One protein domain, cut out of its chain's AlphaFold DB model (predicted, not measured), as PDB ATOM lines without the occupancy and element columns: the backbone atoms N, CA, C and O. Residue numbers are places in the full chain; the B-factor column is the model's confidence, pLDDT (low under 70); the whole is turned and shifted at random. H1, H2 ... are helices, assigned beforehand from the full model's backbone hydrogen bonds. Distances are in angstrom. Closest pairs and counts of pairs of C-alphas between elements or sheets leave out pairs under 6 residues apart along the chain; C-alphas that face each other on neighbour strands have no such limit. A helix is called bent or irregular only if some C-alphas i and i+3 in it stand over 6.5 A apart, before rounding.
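This is residues 2 to 59 of the 332 residues of the protein "DHC_N1 domain-containing protein" of Daphnia magna (UniProt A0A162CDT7). A helical hairpin with unequal arms: the short helix H1 runs one way, the link at residues 17 to 26 turns the chain round, and the long helix H2 folds back beside H1 and runs on well past it. Residues 45 to 59 stick out as a free arm, and this arm together with the rest of H2 makes the longest axis. The printed part has 58 residues with two named helices, H1 then H2, and no named strand; the class is all helix. It is only just extended, close to loose, with a radius of gyration of the C-alphas of 15.5 A, and it spans 53 by 18 by 11 A, a rod.

H1, residues 2 to 16, and H2, residues 27 to 57, form a helical hairpin. They touch, and the closest C-alphas are those of Leu 13 and Ala 33, 6.4 A apart. H2 touches H1 with residues 33 to 41 alone. Their lines stand at a shallow tilt of 23 degrees, and they run opposite ways. Their centres are 12.9 A apart. In H1 and H2 every backbone O i to N i+4 pair is within hydrogen-bond range.

H1 begins at C-alpha 2, at (46.222, 4.022, 40.547), and ends at C-alpha 16, at (33.594, 11.909, 54.573), 20.5 A away. It is neither bent nor irregular, but only just: C-alphas 13 and 16 are 6.1 A apart. H2 begins at C-alpha 27, at (28.153, 23.696, 48.871), and ends at C-alpha 57, at (48.205, -2.043, 17.919), a length of 45.0 A.

The two C-alphas farthest apart are those of Leu 25 and Cys 59, at 54.0 A. Without residues 45 to 59, which stand free, the body has 43 residues and spans 33 by 17 by 9 A. The printed part has no cut, and the link from H1 to H2, 10 residues, is short. The mean pLDDT of the printed part is 80.4; residues 2 to 5, 17 to 18 and 26 to 27 are under 70.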
ATOM      1  N   ALA A   2      47.348   3.241  41.103       53.78
ATOM      2  CA  ALA A   2      46.222   4.022  40.547       53.78
ATOM      3  C   ALA A   2      44.831   3.499  40.971       53.78
ATOM      4  O   ALA A   2      43.921   4.275  41.242       53.78
ATOM      5  N   GLN A   3      44.683   2.175  41.070       57.22
ATOM      6  CA  GLN A   3      43.433   1.526  41.474       57.22
ATOM      7  C   GLN A   3      43.128   1.730  42.969       57.22
ATOM      8  O   GLN A   3      41.984   2.000  43.326       57.22
ATOM      9  N   ASP A   4      44.158   1.682  43.819       63.53
ATOM     10  CA  ASP A   4      44.037   1.906  45.266       63.53
ATOM     11  C   ASP A   4      43.646   3.361  45.566       63.53
ATOM     12  O   ASP A   4      42.700   3.595  46.313       63.53
ATOM     13  N   ASN A   5      44.274   4.328  44.879       69.12
ATOM     14  CA  ASN A   5      43.918   5.748  44.979       69.12
ATOM     15  C   ASN A   5      42.465   6.022  44.570       69.12
ATOM     16  O   ASN A   5      41.787   6.821  45.209       69.12
ATOM     17  N   PHE A   6      41.965   5.377  43.512       71.19
ATOM     18  CA  PHE A   6      40.588   5.585  43.059       71.19
ATOM     19  C   PHE A   6      39.556   5.045  44.046       71.19
ATOM     20  O   PHE A   6      38.552   5.702  44.316       71.19
ATOM     21  N   VAL A   7      39.803   3.853  44.596       77.00
ATOM     22  CA  VAL A   7      38.931   3.255  45.613       77.00
ATOM     23  C   VAL A   7      38.931   4.116  46.873       77.00
ATOM     24  O   VAL A   7      37.866   4.387  47.421       77.00
ATOM     25  N   GLU A   8      40.092   4.617  47.289       75.62
ATOM     26  CA  GLU A   8      40.218   5.521  48.432       75.62
ATOM     27  C   GLU A   8      39.498   6.860  48.199       75.62
ATOM     28  O   GLU A   8      38.762   7.322  49.067       75.62
ATOM     29  N   LEU A   9      39.611   7.448  47.003       73.25
ATOM     30  CA  LEU A   9      38.874   8.655  46.610       73.25
ATOM     31  C   LEU A   9      37.357   8.435  46.564       73.25
ATOM     32  O   LEU A   9      36.603   9.289  47.027       73.25
ATOM     33  N   ALA A  10      36.899   7.298  46.038       74.94
ATOM     34  CA  ALA A  10      35.482   6.945  46.002       74.94
ATOM     35  C   ALA A  10      34.917   6.743  47.416       74.94
ATOM     36  O   ALA A  10      33.829   7.232  47.729       74.94
ATOM     37  N   ILE A  11      35.672   6.062  48.284       77.38
ATOM     38  CA  ILE A  11      35.325   5.890  49.696       77.38
ATOM     39  C   ILE A  11      35.287   7.255  50.379       77.38
ATOM     40  O   ILE A  11      34.273   7.576  50.987       77.38
ATOM     41  N   ASN A  12      36.309   8.097  50.207       72.75
ATOM     42  CA  ASN A  12      36.371   9.423  50.817       72.75
ATOM     43  C   ASN A  12      35.227  10.343  50.373       72.75
ATOM     44  O   ASN A  12      34.629  11.016  51.214       72.75
ATOM     45  N   LEU A  13      34.851  10.318  49.091       74.06
ATOM     46  CA  LEU A  13      33.695  11.056  48.581       74.06
ATOM     47  C   LEU A  13      32.394  10.626  49.286       74.06
ATOM     48  O   LEU A  13      31.589  11.466  49.686       74.06
ATOM     49  N   VAL A  14      32.190   9.316  49.455       71.88
ATOM     50  CA  VAL A  14      30.941   8.738  49.980       71.88
ATOM     51  C   VAL A  14      30.888   8.715  51.510       71.88
ATOM     52  O   VAL A  14      29.793   8.786  52.067       71.88
ATOM     53  N   SER A  15      32.022   8.610  52.208       72.75
ATOM     54  CA  SER A  15      32.077   8.487  53.669       72.75
ATOM     55  C   SER A  15      32.291   9.824  54.376       72.75
ATOM     56  O   SER A  15      31.605  10.087  55.360       72.75
ATOM     57  N   HIS A  16      33.199  10.674  53.883       70.12
ATOM     58  CA  HIS A  16      33.594  11.909  54.573       70.12
ATOM     59  C   HIS A  16      32.730  13.114  54.200       70.12
ATOM     60  O   HIS A  16      32.535  13.997  55.028       70.12
ATOM     61  N   HIS A  17      32.159  13.137  52.992       68.81
ATOM     62  CA  HIS A  17      31.361  14.273  52.518       68.81
ATOM     63  C   HIS A  17      29.859  13.978  52.402       68.81
ATOM     64  O   HIS A  17      29.102  14.810  51.905       68.81
ATOM     65  N   ARG A  18      29.396  12.824  52.909       68.94
ATOM     66  CA  ARG A  18      27.989  12.383  52.830       68.94
ATOM     67  C   ARG A  18      26.999  13.373  53.437       68.94
ATOM     68  O   ARG A  18      25.890  13.525  52.933       68.94
ATOM     69  N   THR A  19      27.392  14.012  54.534       71.62
ATOM     70  CA  THR A  19      26.578  14.990  55.269       71.62
ATOM     71  C   THR A  19      26.443  16.312  54.523       71.62
ATOM     72  O   THR A  19      25.457  17.013  54.722       71.62
ATOM     73  N   ASN A  20      27.384  16.616  53.624       70.88
ATOM     74  CA  ASN A  20      27.482  17.906  52.942       70.88
ATOM     75  C   ASN A  20      26.866  17.860  51.529       70.88
ATOM     76  O   ASN A  20      26.811  18.881  50.853       70.88
ATOM     77  N   ILE A  21      26.352  16.700  51.087       75.19
ATOM     78  CA  ILE A  21      25.726  16.506  49.759       75.19
ATOM     79  C   ILE A  21      24.526  17.440  49.551       75.19
ATOM     80  O   ILE A  21      24.301  17.932  48.447       75.19
ATOM     81  N   PHE A  22      23.748  17.665  50.610       77.56
ATOM     82  CA  PHE A  22      22.555  18.514  50.589       77.56
ATOM     83  C   PHE A  22      22.740  19.817  51.380       77.56
ATOM     84  O   PHE A  22      21.767  20.547  51.570       77.56
ATOM     85  N   ASP A  23      23.957  20.116  51.851       75.56
ATOM     86  CA  ASP A  23      24.232  21.366  52.563       75.56
ATOM     87  C   ASP A  23      24.406  22.514  51.559       75.56
ATOM     88  O   ASP A  23      25.450  22.694  50.931       75.56
ATOM     89  N   ILE A  24      23.338  23.293  51.401       70.88
ATOM     90  CA  ILE A  24      23.273  24.433  50.480       70.88
ATOM     91  C   ILE A  24      24.155  25.596  50.978       70.88
ATOM     92  O   ILE A  24      24.597  26.409  50.165       70.88
ATOM     93  N   LEU A  25      24.453  25.669  52.285       71.94
ATOM     94  CA  LEU A  25      25.245  26.748  52.886       71.94
ATOM     95  C   LEU A  25      26.754  26.548  52.676       71.94
ATOM     96  O   LEU A  25      27.458  27.524  52.441       71.94
ATOM     97  N   ASN A  26      27.234  25.298  52.681       69.69
ATOM     98  CA  ASN A  26      28.647  24.939  52.469       69.69
ATOM     99  C   ASN A  26      28.859  24.095  51.200       69.69
ATOM    100  O   ASN A  26      29.640  23.143  51.171       69.69
ATOM    101  N   SER A  27      28.160  24.459  50.126       69.38
ATOM    102  CA  SER A  27      28.153  23.696  48.871       69.38
ATOM    103  C   SER A  27      29.537  23.530  48.216       69.38
ATOM    104  O   SER A  27      29.781  22.544  47.518       69.38
ATOM    105  N   GLU A  28      30.478  24.450  48.460       78.31
ATOM    106  CA  GLU A  28      31.813  24.423  47.849       78.31
ATOM    107  C   GLU A  28      32.637  23.173  48.183       78.31
ATOM    108  O   GLU A  28      33.389  22.701  47.329       78.31
ATOM    109  N   GLU A  29      32.536  22.638  49.401       78.94
ATOM    110  CA  GLU A  29      33.343  21.482  49.820       78.94
ATOM    111  C   GLU A  29      32.936  20.211  49.074       78.94
ATOM    112  O   GLU A  29      33.792  19.477  48.574       78.94
ATOM    113  N   TRP A  30      31.626  19.993  48.929       80.88
ATOM    114  CA  TRP A  30      31.088  18.879  48.155       80.88
ATOM    115  C   TRP A  30      31.472  18.992  46.678       80.88
ATOM    116  O   TRP A  30      31.978  18.030  46.097       80.88
ATOM    117  N   TYR A  31      31.306  20.173  46.069       83.12
ATOM    118  CA  TYR A  31      31.660  20.372  44.661       83.12
ATOM    119  C   TYR A  31      33.162  20.204  44.398       83.12
ATOM    120  O   TYR A  31      33.530  19.643  43.365       83.12
ATOM    121  N   LYS A  32      34.044  20.627  45.315       83.56
ATOM    122  CA  LYS A  32      35.498  20.403  45.198       83.56
ATOM    123  C   LYS A  32      35.839  18.909  45.225       83.56
ATOM    124  O   LYS A  32      36.554  18.441  44.337       83.56
ATOM    125  N   ALA A  33      35.287  18.157  46.179       80.94
ATOM    126  CA  ALA A  33      35.502  16.713  46.279       80.94
ATOM    127  C   ALA A  33      34.927  15.957  45.063       80.94
ATOM    128  O   ALA A  33      35.605  15.116  44.471       80.94
ATOM    129  N   TYR A  34      33.714  16.312  44.628       83.62
ATOM    130  CA  TYR A  34      33.067  15.727  43.452       83.62
ATOM    131  C   TYR A  34      33.844  15.996  42.158       83.62
ATOM    132  O   TYR A  34      34.078  15.071  41.381       83.62
ATOM    133  N   ASN A  35      34.310  17.231  41.942       86.50
ATOM    134  CA  ASN A  35      35.116  17.573  40.769       86.50
ATOM    135  C   ASN A  35      36.455  16.821  40.758       86.50
ATOM    136  O   ASN A  35      36.892  16.372  39.699       86.50
ATOM    137  N   SER A  36      37.094  16.641  41.920       84.56
ATOM    138  CA  SER A  36      38.311  15.829  42.037       84.56
ATOM    139  C   SER A  36      38.045  14.369  41.654       84.56
ATOM    140  O   SER A  36      38.735  13.839  40.783       84.56
ATOM    141  N   TYR A  37      36.988  13.754  42.195       85.00
ATOM    142  CA  TYR A  37      36.583  12.394  41.829       85.00
ATOM    143  C   TYR A  37      36.252  12.259  40.333       85.00
ATOM    144  O   TYR A  37      36.661  11.296  39.681       85.00
ATOM    145  N   GLN A  38      35.539  13.232  39.759       86.56
ATOM    146  CA  GLN A  38      35.196  13.239  38.337       86.56
ATOM    147  C   GLN A  38      36.445  13.334  37.446       86.56
ATOM    148  O   GLN A  38      36.523  12.639  36.429       86.56
ATOM    149  N   ASN A  39      37.428  14.156  37.824       87.06
ATOM    150  CA  ASN A  39      38.690  14.292  37.096       87.06
ATOM    151  C   ASN A  39      39.514  13.000  37.139       87.06
ATOM    152  O   ASN A  39      40.001  12.563  36.099       87.06
ATOM    153  N   GLU A  40      39.606  12.352  38.300       84.88
ATOM    154  CA  GLU A  40      40.316  11.076  38.464       84.88
ATOM    155  C   GLU A  40      39.617   9.936  37.712       84.88
ATOM    156  O   GLU A  40      40.258   9.167  36.997       84.88
ATOM    157  N   THR A  41      38.279   9.881  37.759       85.88
ATOM    158  CA  THR A  41      37.492   8.931  36.951       85.88
ATOM    159  C   THR A  41      37.786   9.113  35.461       85.88
ATOM    160  O   THR A  41      38.018   8.144  34.740       85.88
ATOM    161  N   ARG A  42      37.823  10.365  34.989       87.00
ATOM    162  CA  ARG A  42      38.142  10.679  33.593       87.00
ATOM    163  C   ARG A  42      39.585  10.313  33.240       87.00
ATOM    164  O   ARG A  42      39.821   9.825  32.138       87.00
ATOM    165  N   ALA A  43      40.538  10.530  34.144       87.88
ATOM    166  CA  ALA A  43      41.934  10.147  33.944       87.88
ATOM    167  C   ALA A  43      42.087   8.624  33.792       87.88
ATOM    168  O   ALA A  43      42.785   8.167  32.886       87.88
ATOM    169  N   LEU A  44      41.372   7.838  34.605       88.00
ATOM    170  CA  LEU A  44      41.322   6.381  34.465       88.00
ATOM    171  C   LEU A  44      40.689   5.942  33.146       88.00
ATOM    172  O   LEU A  44      41.220   5.051  32.490       88.00
ATOM    173  N   GLU A  45      39.582   6.566  32.729       88.81
ATOM    174  CA  GLU A  45      38.972   6.263  31.429       88.81
ATOM    175  C   GLU A  45      39.947   6.534  30.274       88.81
ATOM    176  O   GLU A  45      40.038   5.723  29.356       88.81
ATOM    177  N   ILE A  46      40.713   7.630  30.331       90.62
ATOM    178  CA  ILE A  46      41.743   7.948  29.329       90.62
ATOM    179  C   ILE A  46      42.857   6.892  29.329       90.62
ATOM    180  O   ILE A  46      43.265   6.449  28.257       90.62
ATOM    181  N   HIS A  47      43.321   6.454  30.502       90.62
ATOM    182  CA  HIS A  47      44.338   5.404  30.608       90.62
ATOM    183  C   HIS A  47      43.837   4.083  30.009       90.62
ATOM    184  O   HIS A  47      44.508   3.482  29.180       90.62
ATOM    185  N   LEU A  48      42.616   3.668  30.344       91.62
ATOM    186  CA  LEU A  48      42.025   2.444  29.803       91.62
ATOM    187  C   LEU A  48      41.794   2.516  28.285       91.62
ATOM    188  O   LEU A  48      41.893   1.501  27.597       91.62
ATOM    189  N   VAL A  49      41.480   3.701  27.750       93.38
ATOM    190  CA  VAL A  49      41.426   3.929  26.300       93.38
ATOM    191  C   VAL A  49      42.809   3.744  25.675       93.38
ATOM    192  O   VAL A  49      42.912   3.059  24.660       93.38
ATOM    193  N   HIS A  50      43.860   4.288  26.289       93.50
ATOM    194  CA  HIS A  50      45.236   4.095  25.831       93.50
ATOM    195  C   HIS A  50      45.632   2.611  25.849       93.50
ATOM    196  O   HIS A  50      46.124   2.095  24.849       93.50
ATOM    197  N   ASP A  51      45.332   1.888  26.931       93.12
ATOM    198  CA  ASP A  51      45.593   0.447  27.034       93.12
ATOM    199  C   ASP A  51      44.844  -0.356  25.961       93.12
ATOM    200  O   ASP A  51      45.385  -1.304  25.384       93.12
ATOM    201  N   PHE A  52      43.597   0.028  25.667       94.19
ATOM    202  CA  PHE A  52      42.826  -0.559  24.576       94.19
ATOM    203  C   PHE A  52      43.497  -0.315  23.220       94.19
ATOM    204  O   PHE A  52      43.649  -1.249  22.429       94.19
ATOM    205  N   GLU A  53      43.902   0.923  22.935       93.62
ATOM    206  CA  GLU A  53      44.579   1.268  21.685       93.62
ATOM    207  C   GLU A  53      45.904   0.512  21.552       93.62
ATOM    208  O   GLU A  53      46.156  -0.086  20.502       93.62
ATOM    209  N   ASP A  54      46.707   0.434  22.610       94.06
ATOM    210  CA  ASP A  54      47.956  -0.329  22.646       94.06
ATOM    211  C   ASP A  54      47.733  -1.827  22.402       94.06
ATOM    212  O   ASP A  54      48.457  -2.455  21.619       94.06
ATOM    213  N   ALA A  55      46.706  -2.415  23.024       94.38
ATOM    214  CA  ALA A  55      46.341  -3.812  22.804       94.38
ATOM    215  C   ALA A  55      45.962  -4.067  21.336       94.38
ATOM    216  O   ALA A  55      46.417  -5.044  20.733       94.38
ATOM    217  N   VAL A  56      45.184  -3.165  20.727       93.06
ATOM    218  CA  VAL A  56      44.808  -3.241  19.306       93.06
ATOM    219  C   VAL A  56      46.030  -3.105  18.394       93.06
ATOM    220  O   VAL A  56      46.133  -3.848  17.415       93.06
ATOM    221  N   HIS A  57      46.977  -2.215  18.705       91.56
ATOM    222  CA  HIS A  57      48.205  -2.043  17.919       91.56
ATOM    223  C   HIS A  57      49.088  -3.296  17.919       91.56
ATOM    224  O   HIS A  57      49.725  -3.597  16.910       91.56
ATOM    225  N   ARG A  58      49.091  -4.068  19.013       92.88
ATOM    226  CA  ARG A  58      49.824  -5.343  19.110       92.88
ATOM    227  C   ARG A  58      49.152  -6.495  18.354       92.88
ATOM    228  O   ARG A  58      49.774  -7.539  18.152       92.88
ATOM    229  N   CYS A  59      47.900  -6.342  17.921       92.56
ATOM    230  CA  CYS A  59      47.163  -7.398  17.232       92.56
ATOM    231  C   CYS A  59      47.531  -7.500  15.741       92.56
ATOM    232  O   CYS A  59      47.304  -6.578  14.953       92.56
TER     233      CYS A  59